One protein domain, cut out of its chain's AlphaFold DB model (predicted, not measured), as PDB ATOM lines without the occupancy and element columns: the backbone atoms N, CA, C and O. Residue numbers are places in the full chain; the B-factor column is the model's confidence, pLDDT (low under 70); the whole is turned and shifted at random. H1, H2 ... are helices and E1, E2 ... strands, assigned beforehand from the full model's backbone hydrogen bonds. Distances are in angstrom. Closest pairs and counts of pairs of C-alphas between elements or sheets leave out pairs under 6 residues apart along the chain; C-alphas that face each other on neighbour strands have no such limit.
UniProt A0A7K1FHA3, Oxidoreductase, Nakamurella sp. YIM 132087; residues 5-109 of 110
ATOM      1  N   GLY A   5     -19.466 -57.243 -34.915       59.88
ATOM      2  CA  GLY A   5     -20.086 -56.250 -34.016       59.88
ATOM      3  C   GLY A   5     -21.185 -56.790 -33.087       59.88
ATOM      4  O   GLY A   5     -21.441 -56.216 -32.027       59.88
ATOM      5  N   LEU A   6     -21.839 -57.896 -33.456       65.00
ATOM      6  CA  LEU A   6     -22.983 -58.436 -32.709       65.00
ATOM      7  C   LEU A   6     -22.554 -59.139 -31.408       65.00
ATOM      8  O   LEU A   6     -23.245 -59.038 -30.391       65.00
ATOM      9  N   GLY A   7     -21.394 -59.807 -31.431       69.00
ATOM     10  CA  GLY A   7     -20.822 -60.510 -30.279       69.00
ATOM     11  C   GLY A   7     -20.403 -59.563 -29.153       69.00
ATOM     12  O   GLY A   7     -20.768 -59.789 -27.999       69.00
ATOM     13  N   LYS A   8     -19.739 -58.449 -29.493       75.31
ATOM     14  CA  LYS A   8     -19.307 -57.429 -28.522       75.31
ATOM     15  C   LYS A   8     -20.493 -56.801 -27.783       75.31
ATOM     16  O   LYS A   8     -20.527 -56.832 -26.557       75.31
ATOM     17  N   LYS A   9     -21.526 -56.360 -28.516       76.38
ATOM     18  CA  LYS A   9     -22.743 -55.793 -27.906       76.38
ATOM     19  C   LYS A   9     -23.456 -56.784 -26.984       76.38
ATOM     20  O   LYS A   9     -24.020 -56.393 -25.970       76.38
ATOM     21  N   ARG A  10     -23.465 -58.080 -27.323       78.38
ATOM     22  CA  ARG A  10     -24.061 -59.111 -26.457       78.38
ATOM     23  C   ARG A  10     -23.281 -59.279 -25.152       78.38
ATOM     24  O   ARG A  10     -23.919 -59.411 -24.110       78.38
ATOM     25  N   SER A  11     -21.951 -59.247 -25.216       83.88
ATOM     26  CA  SER A  11     -21.081 -59.315 -24.038       83.88
ATOM     27  C   SER A  11     -21.305 -58.124 -23.106       83.88
ATOM     28  O   SER A  11     -21.588 -58.324 -21.933       83.88
ATOM     29  N   GLU A  12     -21.293 -56.899 -23.642       84.62
ATOM     30  CA  GLU A  12     -21.504 -55.662 -22.868       84.62
ATOM     31  C   GLU A  12     -22.868 -55.651 -22.156       84.62
ATOM     32  O   GLU A  12     -22.981 -55.238 -21.000       84.62
ATOM     33  N   ARG A  13     -23.921 -56.159 -22.814       84.81
ATOM     34  CA  ARG A  13     -25.253 -56.296 -22.201       84.81
ATOM     35  C   ARG A  13     -25.283 -57.312 -21.071       84.81
ATOM     36  O   ARG A  13     -25.918 -57.054 -20.052       84.81
ATOM     37  N   LYS A  14     -24.631 -58.463 -21.257       87.50
ATOM     38  CA  LYS A  14     -24.540 -59.500 -20.224       87.50
ATOM     39  C   LYS A  14     -23.813 -58.953 -18.997       87.50
ATOM     40  O   LYS A  14     -24.350 -59.017 -17.900       87.50
ATOM     41  N   GLU A  15     -22.676 -58.306 -19.216       91.00
ATOM     42  CA  GLU A  15     -21.873 -57.679 -18.165       91.00
ATOM     43  C   GLU A  15     -22.641 -56.555 -17.444       91.00
ATOM     44  O   GLU A  15     -22.532 -56.376 -16.233       91.00
ATOM     45  N   THR A  16     -23.460 -55.792 -18.179       91.31
ATOM     46  CA  THR A  16     -24.338 -54.768 -17.593       91.31
ATOM     47  C   THR A  16     -25.415 -55.399 -16.715       91.31
ATOM     48  O   THR A  16     -25.639 -54.918 -15.606       91.31
ATOM     49  N   ARG A  17     -26.064 -56.475 -17.181       93.19
ATOM     50  CA  ARG A  17     -27.081 -57.192 -16.400       93.19
ATOM     51  C   ARG A  17     -26.481 -57.774 -15.121       93.19
ATOM     52  O   ARG A  17     -27.022 -57.508 -14.060       93.19
ATOM     53  N   GLU A  18     -25.345 -58.461 -15.215       94.81
ATOM     54  CA  GLU A  18     -24.650 -59.046 -14.058       94.81
ATOM     55  C   GLU A  18     -24.301 -57.986 -13.009       94.81
ATOM     56  O   GLU A  18     -24.556 -58.178 -11.825       94.81
ATOM     57  N   ARG A  19     -23.798 -56.819 -13.434       94.75
ATOM     58  CA  ARG A  19     -23.515 -55.716 -12.504       94.75
ATOM     59  C   ARG A  19     -24.758 -55.183 -11.807       94.75
ATOM     60  O   ARG A  19     -24.686 -54.848 -10.630       94.75
ATOM     61  N   LEU A  20     -25.861 -55.042 -12.535       96.62
ATOM     62  CA  LEU A  20     -27.118 -54.569 -11.961       96.62
ATOM     63  C   LEU A  20     -27.700 -55.606 -10.997       96.62
ATOM     64  O   LEU A  20     -28.158 -55.225  -9.925       96.62
ATOM     65  N   ASP A  21     -27.621 -56.892 -11.343       97.50
ATOM     66  CA  ASP A  21     -28.057 -57.990 -10.482       97.50
ATOM     67  C   ASP A  21     -27.254 -57.994  -9.171       97.50
ATOM     68  O   ASP A  21     -27.852 -57.920  -8.100       97.50
ATOM     69  N   SER A  22     -25.917 -57.977  -9.231       97.62
ATOM     70  CA  SER A  22     -25.075 -57.905  -8.025       97.62
ATOM     71  C   SER A  22     -25.375 -56.666  -7.178       97.62
ATOM     72  O   SER A  22     -25.478 -56.758  -5.958       97.62
ATOM     73  N   TRP A  23     -25.578 -55.510  -7.818       98.19
ATOM     74  CA  TRP A  23     -25.862 -54.265  -7.106       98.19
ATOM     75  C   TRP A  23     -27.174 -54.331  -6.318       98.19
ATOM     76  O   TRP A  23     -27.214 -53.856  -5.182       98.19
ATOM     77  N   VAL A  24     -28.221 -54.934  -6.899       98.19
ATOM     78  CA  VAL A  24     -29.509 -55.158  -6.219       98.19
ATOM     79  C   VAL A  24     -29.349 -56.120  -5.047       98.19
ATOM     80  O   VAL A  24     -29.894 -55.847  -3.988       98.19
ATOM     81  N   GLN A  25     -28.580 -57.203  -5.194       97.50
ATOM     82  CA  GLN A  25     -28.421 -58.193  -4.118       97.50
ATOM     83  C   GLN A  25     -27.714 -57.636  -2.876       97.50
ATOM     84  O   GLN A  25     -27.978 -58.059  -1.754       97.50
ATOM     85  N   GLU A  26     -26.825 -56.666  -3.060       98.06
ATOM     86  CA  GLU A  26     -26.091 -56.024  -1.968       98.06
ATOM     87  C   GLU A  26     -26.907 -54.941  -1.240       98.06
ATOM     88  O   GLU A  26     -26.470 -54.430  -0.205       98.06
ATOM     89  N   ARG A  27     -28.066 -54.536  -1.776       98.19
ATOM     90  CA  ARG A  27     -28.799 -53.344  -1.324       98.19
ATOM     91  C   ARG A  27     -30.262 -53.646  -1.057       98.19
ATOM     92  O   ARG A  27     -30.927 -54.394  -1.755       98.19
ATOM     93  N   ARG A  28     -30.801 -52.988  -0.034       97.44
ATOM     94  CA  ARG A  28     -32.208 -53.125   0.361       97.44
ATOM     95  C   ARG A  28     -33.045 -51.939  -0.101       97.44
ATOM     96  O   ARG A  28     -32.531 -50.824  -0.232       97.44
ATOM     97  N   GLY A  29     -34.344 -52.186  -0.279       97.44
ATOM     98  CA  GLY A  29     -35.329 -51.165  -0.648       97.44
ATOM     99  C   GLY A  29     -34.996 -50.476  -1.968       97.44
ATOM    100  O   GLY A  29     -35.053 -49.252  -2.050       97.44
ATOM    101  N   VAL A  30     -34.557 -51.256  -2.960       98.69
ATOM    102  CA  VAL A  30     -34.196 -50.734  -4.276       98.69
ATOM    103  C   VAL A  30     -35.455 -50.390  -5.065       98.69
ATOM    104  O   VAL A  30     -36.395 -51.177  -5.137       98.69
ATOM    105  N   GLU A  31     -35.442 -49.225  -5.697       98.62
ATOM    106  CA  GLU A  31     -36.470 -48.776  -6.631       98.62
ATOM    107  C   GLU A  31     -35.840 -48.491  -8.002       98.62
ATOM    108  O   GLU A  31     -34.701 -48.018  -8.085       98.62
ATOM    109  N   VAL A  32     -36.574 -48.779  -9.078       98.56
ATOM    110  CA  VAL A  32     -36.121 -48.584 -10.461       98.56
ATOM    111  C   VAL A  32     -36.718 -47.301 -11.032       98.56
ATOM    112  O   VAL A  32     -37.931 -47.122 -11.060       98.56
ATOM    113  N   PHE A  33     -35.874 -46.428 -11.565       98.44
ATOM    114  CA  PHE A  33     -36.275 -45.226 -12.289       98.44
ATOM    115  C   PHE A  33     -35.795 -45.333 -13.733       98.44
ATOM    116  O   PHE A  33     -34.626 -45.624 -13.992       98.44
ATOM    117  N   VAL A  34     -36.696 -45.118 -14.685       98.00
ATOM    118  CA  VAL A  34     -36.387 -45.174 -16.114       98.00
ATOM    119  C   VAL A  34     -36.422 -43.775 -16.688       98.00
ATOM    120  O   VAL A  34     -37.408 -43.059 -16.535       98.00
ATOM    121  N   GLU A  35     -35.359 -43.408 -17.390       95.06
ATOM    122  CA  GLU A  35     -35.343 -42.214 -18.221       95.06
ATOM    123  C   GLU A  35     -35.540 -42.625 -19.685       95.06
ATOM    124  O   GLU A  35     -34.882 -43.567 -20.158       95.06
ATOM    125  N   PRO A  36     -36.422 -41.941 -20.430       93.00
ATOM    126  CA  PRO A  36     -36.633 -42.228 -21.836       93.00
ATOM    127  C   PRO A  36     -35.362 -41.951 -22.646       93.00
ATOM    128  O   PRO A  36     -34.495 -41.168 -22.254       93.00
ATOM    129  N   LYS A  37     -35.268 -42.577 -23.823       94.19
ATOM    130  CA  LYS A  37     -34.217 -42.238 -24.788       94.19
ATOM    131  C   LYS A  37     -34.333 -40.762 -25.182       94.19
ATOM    132  O   LYS A  37     -35.436 -40.259 -25.390       94.19
ATOM    133  N   THR A  38     -33.198 -40.103 -25.352       91.38
ATOM    134  CA  THR A  38     -33.105 -38.746 -25.902       91.38
ATOM    135  C   THR A  38     -32.432 -38.786 -27.274       91.38
ATOM    136  O   THR A  38     -32.099 -39.856 -27.785       91.38
ATOM    137  N   ALA A  39     -32.216 -37.619 -27.891       91.38
ATOM    138  CA  ALA A  39     -31.494 -37.521 -29.161       91.38
ATOM    139  C   ALA A  39     -30.031 -37.999 -29.065       91.38
ATOM    140  O   ALA A  39     -29.476 -38.473 -30.050       91.38
ATOM    141  N   VAL A  40     -29.416 -37.884 -27.882       88.06
ATOM    142  CA  VAL A  40     -27.979 -38.136 -27.669       88.06
ATOM    143  C   VAL A  40     -27.695 -39.277 -26.693       88.06
ATOM    144  O   VAL A  40     -26.547 -39.686 -26.537       88.06
ATOM    145  N   THR A  41     -28.708 -39.811 -26.014       87.50
ATOM    146  CA  THR A  41     -28.532 -40.863 -25.005       87.50
ATOM    147  C   THR A  41     -29.613 -41.928 -25.141       87.50
ATOM    148  O   THR A  41     -30.780 -41.624 -25.387       87.50
ATOM    149  N   GLY A  42     -29.219 -43.194 -24.981       92.06
ATOM    150  CA  GLY A  42     -30.158 -44.314 -24.925       92.06
ATOM    151  C   GLY A  42     -31.053 -44.271 -23.683       92.06
ATOM    152  O   GLY A  42     -30.945 -43.381 -22.842       92.06
ATOM    153  N   VAL A  43     -31.932 -45.264 -23.557       95.44
ATOM    154  CA  VAL A  43     -32.754 -45.427 -22.351       95.44
ATOM    155  C   VAL A  43     -31.829 -45.688 -21.169       95.44
ATOM    156  O   VAL A  43     -30.937 -46.533 -21.255       95.44
ATOM    157  N   SER A  44     -32.041 -44.977 -20.071       96.25
ATOM    158  CA  SER A  44     -31.271 -45.187 -18.847       96.25
ATOM    159  C   SER A  44     -32.142 -45.838 -17.789       96.25
ATOM    160  O   SER A  44     -33.290 -45.450 -17.591       96.25
ATOM    161  N   MET A  45     -31.569 -46.815 -17.097       97.50
ATOM    162  CA  MET A  45     -32.129 -47.386 -15.885       97.50
ATOM    163  C   MET A  45     -31.280 -46.932 -14.703       97.50
ATOM    164  O   MET A  45     -30.057 -47.103 -14.698       97.50
ATOM    165  N   VAL A  46     -31.939 -46.338 -13.716       98.12
ATOM    166  CA  VAL A  46     -31.345 -45.873 -12.469       98.12
ATOM    167  C   VAL A  46     -31.917 -46.717 -11.342       98.12
ATOM    168  O   VAL A  46     -33.129 -46.762 -11.154       98.12
ATOM    169  N   LEU A  47     -31.052 -47.401 -10.603       98.62
ATOM    170  CA  LEU A  47     -31.437 -48.122  -9.396       98.62
ATOM    171  C   LEU A  47     -31.122 -47.238  -8.199       98.62
ATOM    172  O   LEU A  47     -30.010 -46.720  -8.120       98.62
ATOM    173  N   VAL A  48     -32.080 -47.062  -7.291       98.69
ATOM    174  CA  VAL A  48     -31.925 -46.219  -6.099       98.69
ATOM    175  C   VAL A  48     -32.260 -47.030  -4.855       98.69
ATOM    176  O   VAL A  48     -33.403 -47.447  -4.679       98.69
ATOM    177  N   ALA A  49     -31.279 -47.228  -3.979       98.69
ATOM    178  CA  ALA A  49     -31.423 -47.947  -2.721       98.69
ATOM    179  C   ALA A  49     -32.153 -47.104  -1.661       98.69
ATOM    180  O   ALA A  49     -32.390 -45.900  -1.832       98.69
ATOM    181  N   HIS A  50     -32.504 -47.741  -0.543       98.06
ATOM    182  CA  HIS A  50     -33.251 -47.110   0.550       98.06
ATOM    183  C   HIS A  50     -32.563 -45.876   1.176       98.06
ATOM    184  O   HIS A  50     -33.248 -44.988   1.672       98.06
ATOM    185  N   ASP A  51     -31.232 -45.805   1.161       97.44
ATOM    186  CA  ASP A  51     -30.423 -44.706   1.710       97.44
ATOM    187  C   ASP A  51     -30.081 -43.634   0.665       97.44
ATOM    188  O   ASP A  51     -29.449 -42.624   0.981       97.44
ATOM    189  N   GLY A  52     -30.521 -43.838  -0.576       98.19
ATOM    190  CA  GLY A  52     -30.254 -42.947  -1.691       98.19
ATOM    191  C   GLY A  52     -28.987 -43.263  -2.476       98.19
ATOM    192  O   GLY A  52     -28.745 -42.566  -3.461       98.19
ATOM    193  N   GLU A  53     -28.212 -44.296  -2.116       98.56
ATOM    194  CA  GLU A  53     -27.167 -44.795  -3.010       98.56
ATOM    195  C   GLU A  53     -27.801 -45.215  -4.340       98.56
ATOM    196  O   GLU A  53     -28.877 -45.819  -4.371       98.56
ATOM    197  N   PHE A  54     -27.152 -44.886  -5.456       98.50
ATOM    198  CA  PHE A  54     -27.706 -45.175  -6.770       98.50
ATOM    199  C   PHE A  54     -26.647 -45.597  -7.784       98.50
ATOM    200  O   PHE A  54     -25.475 -45.236  -7.692       98.50
ATOM    201  N   THR A  55     -27.091 -46.332  -8.800       97.75
ATOM    202  CA  THR A  55     -26.301 -46.639  -9.996       97.75
ATOM    203  C   THR A  55     -27.128 -46.392 -11.251       97.75
ATOM    204  O   THR A  55     -28.342 -46.590 -11.246       97.75
ATOM    205  N   ARG A  56     -26.483 -45.948 -12.335       96.56
ATOM    206  CA  ARG A  56     -27.125 -45.647 -13.624       96.56
ATOM    207  C   ARG A  56     -26.447 -46.419 -14.742       96.56
ATOM    208  O   ARG A  56     -25.227 -46.355 -14.892       96.56
ATOM    209  N   ARG A  57     -27.235 -47.125 -15.554       95.88
ATOM    210  CA  ARG A  57     -26.754 -47.870 -16.727       95.88
ATOM    211  C   ARG A  57     -27.684 -47.685 -17.918       95.88
ATOM    212  O   ARG A  57     -28.894 -47.542 -17.755       95.88
ATOM    213  N   LEU A  58     -27.109 -47.708 -19.119       94.44
ATOM    214  CA  LEU A  58     -27.886 -47.726 -20.354       94.44
ATOM    215  C   LEU A  58     -28.497 -49.110 -20.569       94.44
ATOM    216  O   LEU A  58     -27.847 -50.131 -20.345       94.44
ATOM    217  N   VAL A  59     -29.737 -49.122 -21.040       92.75
ATOM    218  CA  VAL A  59     -30.469 -50.321 -21.448       92.75
ATOM    219  C   VAL A  59     -31.015 -50.126 -22.859       92.75
ATOM    220  O   VAL A  59     -31.275 -49.005 -23.293       92.75
ATOM    221  N   ASP A  60     -31.196 -51.221 -23.595       89.44
ATOM    222  CA  ASP A  60     -31.603 -51.141 -25.003       89.44
ATOM    223  C   ASP A  60     -33.001 -50.528 -25.175       89.44
ATOM    224  O   ASP A  60     -33.259 -49.792 -26.129       89.44
ATOM    225  N   THR A  61     -33.929 -50.860 -24.271       92.50
ATOM    226  CA  THR A  61     -35.334 -50.449 -24.356       92.50
ATOM    227  C   THR A  61     -35.952 -50.263 -22.968       92.50
ATOM    228  O   THR A  61     -35.502 -50.892 -22.006       92.50
ATOM    229  N   PRO A  62     -37.054 -49.497 -22.844       93.69
ATOM    230  CA  PRO A  62     -37.784 -49.388 -21.578       93.69
ATOM    231  C   PRO A  62     -38.394 -50.727 -21.140       93.69
ATOM    232  O   PRO A  62     -38.574 -50.975 -19.951       93.69
ATOM    233  N   ALA A  63     -38.687 -51.622 -22.093       94.69
ATOM    234  CA  ALA A  63     -39.173 -52.967 -21.797       94.69
ATOM    235  C   ALA A  63     -38.137 -53.789 -21.020       94.69
ATOM    236  O   ALA A  63     -38.512 -54.483 -20.085       94.69
ATOM    237  N   LYS A  64     -36.839 -53.645 -21.322       94.81
ATOM    238  CA  LYS A  64     -35.779 -54.325 -20.564       94.81
ATOM    239  C   LYS A  64     -35.675 -53.851 -19.118       94.81
ATOM    240  O   LYS A  64     -35.400 -54.673 -18.251       94.81
ATOM    241  N   ALA A  65     -35.935 -52.572 -18.855       95.88
ATOM    242  CA  ALA A  65     -36.019 -52.073 -17.485       95.88
ATOM    243  C   ALA A  65     -37.238 -52.645 -16.745       95.88
ATOM    244  O   ALA A  65     -37.114 -53.074 -15.602       95.88
ATOM    245  N   ARG A  66     -38.398 -52.733 -17.414       96.50
ATOM    246  CA  ARG A  66     -39.594 -53.389 -16.852       96.50
ATOM    247  C   ARG A  66     -39.372 -54.872 -16.574       96.50
ATOM    248  O   ARG A  66     -39.795 -55.351 -15.530       96.50
ATOM    249  N   ASP A  67     -38.711 -55.580 -17.486       97.12
ATOM    250  CA  ASP A  67     -38.351 -56.985 -17.294       97.12
ATOM    251  C   ASP A  67     -37.439 -57.145 -16.081       97.12
ATOM    252  O   ASP A  67     -37.743 -57.939 -15.203       97.12
ATOM    253  N   PHE A  68     -36.385 -56.331 -15.984       97.50
ATOM    254  CA  PHE A  68     -35.485 -56.327 -14.833       97.50
ATOM    255  C   PHE A  68     -36.231 -56.089 -13.515       97.50
ATOM    256  O   PHE A  68     -36.079 -56.866 -12.578       97.50
ATOM    257  N   ALA A  69     -37.064 -55.048 -13.447       97.94
ATOM    258  CA  ALA A  69     -37.828 -54.738 -12.244       97.94
ATOM    259  C   ALA A  69     -38.761 -55.892 -11.853       97.94
ATOM    260  O   ALA A  69     -38.809 -56.273 -10.688       97.94
ATOM    261  N   ARG A  70     -39.444 -56.499 -12.831       98.19
ATOM    262  CA  ARG A  70     -40.316 -57.656 -12.609       98.19
ATOM    263  C   ARG A  70     -39.540 -58.872 -12.105       98.19
ATOM    264  O   ARG A  70     -39.989 -59.493 -11.150       98.19
ATOM    265  N   ASP A  71     -38.404 -59.199 -12.722       97.81
ATOM    266  CA  ASP A  71     -37.576 -60.353 -12.343       97.81
ATOM    267  C   ASP A  71     -37.104 -60.264 -10.879       97.81
ATOM    268  O   ASP A  71     -36.968 -61.284 -10.212       97.81
ATOM    269  N   HIS A  72     -36.874 -59.043 -10.384       97.94
ATOM    270  CA  HIS A  72     -36.411 -58.767  -9.019       97.94
ATOM    271  C   HIS A  72     -37.527 -58.340  -8.051       97.94
ATOM    272  O   HIS A  72     -37.250 -58.066  -6.887       97.94
ATOM    273  N   GLY A  73     -38.782 -58.249  -8.505       97.88
ATOM    274  CA  GLY A  73     -39.904 -57.782  -7.679       97.88
ATOM    275  C   GLY A  73     -39.771 -56.329  -7.196       97.88
ATOM    276  O   GLY A  73     -40.236 -56.001  -6.107       97.88
ATOM    277  N   LEU A  74     -39.121 -55.465  -7.978       98.38
ATOM    278  CA  LEU A  74     -38.849 -54.070  -7.624       98.38
ATOM    279  C   LEU A  74     -39.920 -53.125  -8.191       98.38
ATOM    280  O   LEU A  74     -40.370 -53.318  -9.327       98.38
ATOM    281  N   PRO A  75     -40.291 -52.056  -7.465       98.25
ATOM    282  CA  PRO A  75     -41.119 -50.999  -8.027       98.25
ATOM    283  C   PRO A  75     -40.352 -50.246  -9.121       98.25
ATOM    284  O   PRO A  75     -39.131 -50.076  -9.049       98.25
ATOM    285  N   ILE A  76     -41.082 -49.791 -10.140       98.31
ATOM    286  CA  ILE A  76     -40.524 -49.102 -11.304       98.31
ATOM    287  C   ILE A  76     -41.321 -47.849 -11.645       98.31
ATOM    288  O   ILE A  76     -42.550 -47.881 -11.690       98.31
ATOM    289  N   TYR A  77     -40.612 -46.762 -11.944       98.12
ATOM    290  CA  TYR A  77     -41.201 -45.463 -12.249       98.12
ATOM    291  C   TYR A  77     -40.555 -44.812 -13.469       98.12
ATOM    292  O   TYR A  77     -39.389 -45.053 -13.788       98.12
ATOM    293  N   ASP A  78     -41.307 -43.933 -14.122       96.62
ATOM    294  CA  ASP A  78     -40.761 -43.006 -15.108       96.62
ATOM    295  C   ASP A  78     -40.191 -41.777 -14.390       96.62
ATOM    296  O   ASP A  78     -40.927 -41.006 -13.766       96.62
ATOM    297  N   ALA A  79     -38.876 -41.585 -14.487       96.38
ATOM    298  CA  ALA A  79     -38.171 -40.499 -13.814       96.38
ATOM    299  C   ALA A  79     -38.626 -39.111 -14.292       96.38
ATOM    300  O   ALA A  79     -38.519 -38.142 -13.546       96.38
ATOM    301  N   THR A  80     -39.145 -38.998 -15.518       95.00
ATOM    302  CA  THR A  80     -39.647 -37.725 -16.058       95.00
ATOM    303  C   THR A  80     -41.018 -37.356 -15.504       95.00
ATOM    304  O   THR A  80     -41.376 -36.182 -15.501       95.00
ATOM    305  N   VAL A  81     -41.755 -38.344 -14.992       96.88
ATOM    306  CA  VAL A  81     -43.076 -38.156 -14.388       96.88
ATOM    307  C   VAL A  81     -42.952 -37.896 -12.892       96.88
ATOM    308  O   VAL A  81     -43.497 -36.915 -12.394       96.88
ATOM    309  N   VAL A  82     -42.234 -38.759 -12.165       97.06
ATOM    310  CA  VAL A  82     -42.169 -38.685 -10.693       97.06
ATOM    311  C   VAL A  82     -40.958 -37.909 -10.170       97.06
ATOM    312  O   VAL A  82     -40.921 -37.529  -9.001       97.06
ATOM    313  N   GLY A  83     -39.962 -37.653 -11.021       97.00
ATOM    314  CA  GLY A  83     -38.682 -37.091 -10.608       97.00
ATOM    315  C   GLY A  83     -37.811 -38.082  -9.827       97.00
ATOM    316  O   GLY A  83     -38.140 -39.250  -9.640       97.00
ATOM    317  N   TYR A  84     -36.660 -37.601  -9.358       96.75
ATOM    318  CA  TYR A  84     -35.769 -38.384  -8.501       96.75
ATOM    319  C   TYR A  84     -36.118 -38.233  -7.020       96.75
ATOM    320  O   TYR A  84     -36.391 -37.109  -6.579       96.75
ATOM    321  N   PRO A  85     -36.037 -39.320  -6.231       97.25
ATOM    322  CA  PRO A  85     -36.409 -39.292  -4.827       97.25
ATOM    323  C   PRO A  85     -35.423 -38.439  -4.022       97.25
ATOM    324  O   PRO A  85     -34.223 -38.402  -4.307       97.25
ATOM    325  N   GLN A  86     -35.919 -37.784  -2.970       96.94
ATOM    326  CA  GLN A  86     -35.126 -36.859  -2.151       96.94
ATOM    327  C   GLN A  86     -33.849 -37.508  -1.591       96.94
ATOM    328  O   GLN A  86     -32.773 -36.922  -1.681       96.94
ATOM    329  N   ARG A  87     -33.933 -38.766  -1.141       97.69
ATOM    330  CA  ARG A  87     -32.784 -39.536  -0.633       97.69
ATOM    331  C   ARG A  87     -31.610 -39.620  -1.618       97.69
ATOM    332  O   ARG A  87     -30.461 -39.522  -1.205       97.69
ATOM    333  N   MET A  88     -31.873 -39.720  -2.923       97.44
ATOM    334  CA  MET A  88     -30.823 -39.744  -3.951       97.44
ATOM    335  C   MET A  88     -30.099 -38.392  -4.055       97.44
ATOM    336  O   MET A  88     -28.879 -38.329  -4.253       97.44
ATOM    337  N   ARG A  89     -30.845 -37.290  -3.899       96.19
ATOM    338  CA  ARG A  89     -30.287 -35.930  -3.874       96.19
ATOM    339  C   ARG A  89     -29.423 -35.728  -2.633       96.19
ATOM    340  O   ARG A  89     -28.302 -35.230  -2.742       96.19
ATOM    341  N   ASP A  90     -29.918 -36.168  -1.480       97.69
ATOM    342  CA  ASP A  90     -29.205 -36.080  -0.205       97.69
ATOM    343  C   ASP A  90     -27.916 -36.915  -0.224       97.69
ATOM    344  O   ASP A  90     -26.860 -36.427   0.188       97.69
ATOM    345  N   TYR A  91     -27.965 -38.124  -0.796       97.56
ATOM    346  CA  TYR A  91     -26.789 -38.966  -1.017       97.56
ATOM    347  C   TYR A  91     -25.748 -38.254  -1.886       97.56
ATOM    348  O   TYR A  91     -24.592 -38.123  -1.490       97.56
ATOM    349  N   SER A  92     -26.161 -37.708  -3.036       96.38
ATOM    350  CA  SER A  92     -25.258 -36.981  -3.942       96.38
ATOM    351  C   SER A  92     -24.572 -35.800  -3.247       96.38
ATOM    352  O   SER A  92     -23.365 -35.582  -3.409       96.38
ATOM    353  N   ARG A  93     -25.320 -35.055  -2.420       96.56
ATOM    354  CA  ARG A  93     -24.783 -33.947  -1.621       96.56
ATOM    355  C   ARG A  93     -23.769 -34.445  -0.592       96.56
ATOM    356  O   ARG A  93     -22.679 -33.879  -0.504       96.56
ATOM    357  N   ARG A  94     -24.101 -35.504   0.153       96.12
ATOM    358  CA  ARG A  94     -23.212 -36.109   1.156       96.12
ATOM    359  C   ARG A  94     -21.911 -36.593   0.518       96.12
ATOM    360  O   ARG A  94     -20.841 -36.217   0.986       96.12
ATOM    361  N   THR A  95     -21.994 -37.351  -0.571       94.62
ATOM    362  CA  THR A  95     -20.832 -37.881  -1.299       94.62
ATOM    363  C   THR A  95     -19.932 -36.763  -1.816       94.62
ATOM    364  O   THR A  95     -18.719 -36.821  -1.636       94.62
ATOM    365  N   THR A  96     -20.511 -35.694  -2.372       95.44
ATOM    366  CA  THR A  96     -19.743 -34.524  -2.826       95.44
ATOM    367  C   THR A  96     -18.987 -33.849  -1.680       95.44
ATOM    368  O   THR A  96     -17.812 -33.516  -1.828       95.44
ATOM    369  N   LEU A  97     -19.639 -33.642  -0.532       95.75
ATOM    370  CA  LEU A  97     -19.008 -33.028   0.640       95.75
ATOM    371  C   LEU A  97     -17.870 -33.895   1.192       95.75
ATOM    372  O   LEU A  97     -16.798 -33.372   1.487       95.75
ATOM    373  N   LEU A  98     -18.086 -35.210   1.286       94.62
ATOM    374  CA  LEU A  98     -17.070 -36.161   1.735       94.62
ATOM    375  C   LEU A  98     -15.865 -36.191   0.788       94.62
ATOM    376  O   LEU A  98     -14.732 -36.149   1.254       94.62
ATOM    377  N   ALA A  99     -16.100 -36.196  -0.526       93.06
ATOM    378  CA  ALA A  99     -15.033 -36.160  -1.522       93.06
ATOM    379  C   ALA A  99     -14.200 -34.874  -1.424       93.06
ATOM    380  O   ALA A  99     -12.974 -34.936  -1.416       93.06
ATOM    381  N   ARG A 100     -14.858 -33.714  -1.279       94.38
ATOM    382  CA  ARG A 100     -14.170 -32.426  -1.087       94.38
ATOM    383  C   ARG A 100     -13.331 -32.410   0.184       94.38
ATOM    384  O   ARG A 100     -12.203 -31.942   0.147       94.38
ATOM    385  N   ARG A 101     -13.865 -32.927   1.294       93.31
ATOM    386  CA  ARG A 101     -13.133 -33.008   2.562       93.31
ATOM    387  C   ARG A 101     -11.907 -33.911   2.451       93.31
ATOM    388  O   ARG A 101     -10.832 -33.497   2.857       93.31
ATOM    389  N   ALA A 102     -12.062 -35.097   1.866       93.00
ATOM    390  CA  ALA A 102     -10.952 -36.020   1.656       93.00
ATOM    391  C   ALA A 102      -9.862 -35.412   0.759       93.00
ATOM    392  O   ALA A 102      -8.686 -35.693   0.943       93.00
ATOM    393  N   GLU A 103     -10.244 -34.575  -0.209       92.38
ATOM    394  CA  GLU A 103      -9.285 -33.842  -1.033       92.38
ATOM    395  C   GLU A 103      -8.548 -32.759  -0.243       92.38
ATOM    396  O   GLU A 103      -7.331 -32.670  -0.338       92.38
ATOM    397  N   GLN A 104      -9.251 -31.972   0.577       90.00
ATOM    398  CA  GLN A 104      -8.601 -30.987   1.450       90.00
ATOM    399  C   GLN A 104      -7.626 -31.658   2.422       90.00
ATOM    400  O   GLN A 104      -6.483 -31.239   2.496       90.00
ATOM    401  N   GLU A 105      -8.016 -32.758   3.072       91.50
ATOM    402  CA  GLU A 105      -7.131 -33.514   3.972       91.50
ATOM    403  C   GLU A 105      -5.874 -34.040   3.247       91.50
ATOM    404  O   GLU A 105      -4.779 -33.987   3.801       91.50
ATOM    405  N   ARG A 106      -5.999 -34.490   1.987       90.00
ATOM    406  CA  ARG A 106      -4.844 -34.891   1.158       90.00
ATOM    407  C   ARG A 106      -3.917 -33.727   0.817       90.00
ATOM    408  O   ARG A 106      -2.710 -33.931   0.757       90.00
ATOM    409  N   LEU A 107      -4.472 -32.543   0.559       88.25
ATOM    410  CA  LEU A 107      -3.705 -31.335   0.234       88.25
ATOM    411  C   LEU A 107      -3.049 -30.719   1.478       88.25
ATOM    412  O   LEU A 107      -1.926 -30.230   1.391       88.25
ATOM    413  N   ASP A 108      -3.726 -30.793   2.624       86.81
ATOM    414  CA  ASP A 108      -3.260 -30.288   3.919       86.81
ATOM    415  C   ASP A 108      -2.189 -31.192   4.558       86.81
ATOM    416  O   ASP A 108      -1.487 -30.758   5.473       86.81
ATOM    417  N   GLY A 109      -2.027 -32.422   4.051       74.19
ATOM    418  CA  GLY A 109      -0.737 -33.113   3.993       74.19
ATOM    419  C   GLY A 109       0.019 -33.253   5.312       74.19
ATOM    420  O   GLY A 109       1.242 -33.096   5.336       74.19
TER     421      GLY A 109
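AT A GLANCE: This is residues 5 to 109 of the 110 residues of the protein "Oxidoreductase" of Nakamurella sp. YIM 132087 (UniProt A0A7K1FHA3). A small, twisted four-stranded sheet makes a wall with two helices, H1 and H2, over one face; H1 begins well beyond the sheet, its residues 5 to 12 sticking out, and the long helix H4 leaves the body as an arm whose far part, with residues 96 to 109, stands free. The 105 printed residues hold four named helices and four named strands, in the order H1, E1, E2, E3, H2, E4, H3, H4. The sheet is mixed, in the order E3, E2, E1, E4, and the class is mixed, helices and strands. The whole is loose, with a radius of gyration of the C-alphas of 16.1 A and spans of 50 by 34 by 31 A.

HOW THE PARTS SIT: E1, residues 31 to 35, E2, residues 43 to 48, and E3, residues 54 to 59, form a meander, each strand the antiparallel neighbour of the one before, in two hairpins. N 33 and O 46 are 2.8 A apart, and N 47 and O 55 2.9 A, within hydrogen-bond range. E4, residues 76 to 78, is an edge strand parallel to E1, with N 34 and O 77 at 2.8 A. The sheet is only just strongly twisted, its C-alphas lying up to 4.1 A off the best plane. H2, residues 62 to 71, is over E2 and E1 at a height over the sheet of 9.0 A and runs along the strands; its closest C-alphas to E2 are those of Ala 65 and Met 45, 6.3 A. E3, H2 and E4 form a split strand-helix-strand unit, two strands of one sheet that follow each other among the strands with a helix between them in the chain and with E2 and E1 between them in the sheet, and its crossover is right-handed. H1, residues 5 to 25, is on the same face, over E3 and E2 at a height of 9.9 A; the closest C-alphas of H1 and E3 are those of Thr 16 and Arg 57, 7.4 A. H1 and H2 are apart. H3, residues 79 to 82, is only just at the sheet's level, with a height of 3.9 A. H4, residues 86 to 108, only grazes the sheet with residues 87 to 92. Every O i to N i+4 pair is within hydrogen-bond range in H2 and H4, and 16 of 17 in H1; H3 is too short for such a pair.

IN THESE COORDINATES: E2 is 16.3 A long and E3 15.8 A. H1 is 31.1 A long, from C-alpha 5 at (-20.086, -56.250, -34.016). H4 is 33.1 A long, ending with C-alpha 108 at (-3.260, -30.288, 3.919).

THE WHOLE: The two C-alphas farthest apart are those of Ala 63 and Gly 109, 50.4 A. The printed part has no cut and no long link. Mean pLDDT of the printed part is 93.6; residues 5 to 7 are under 70.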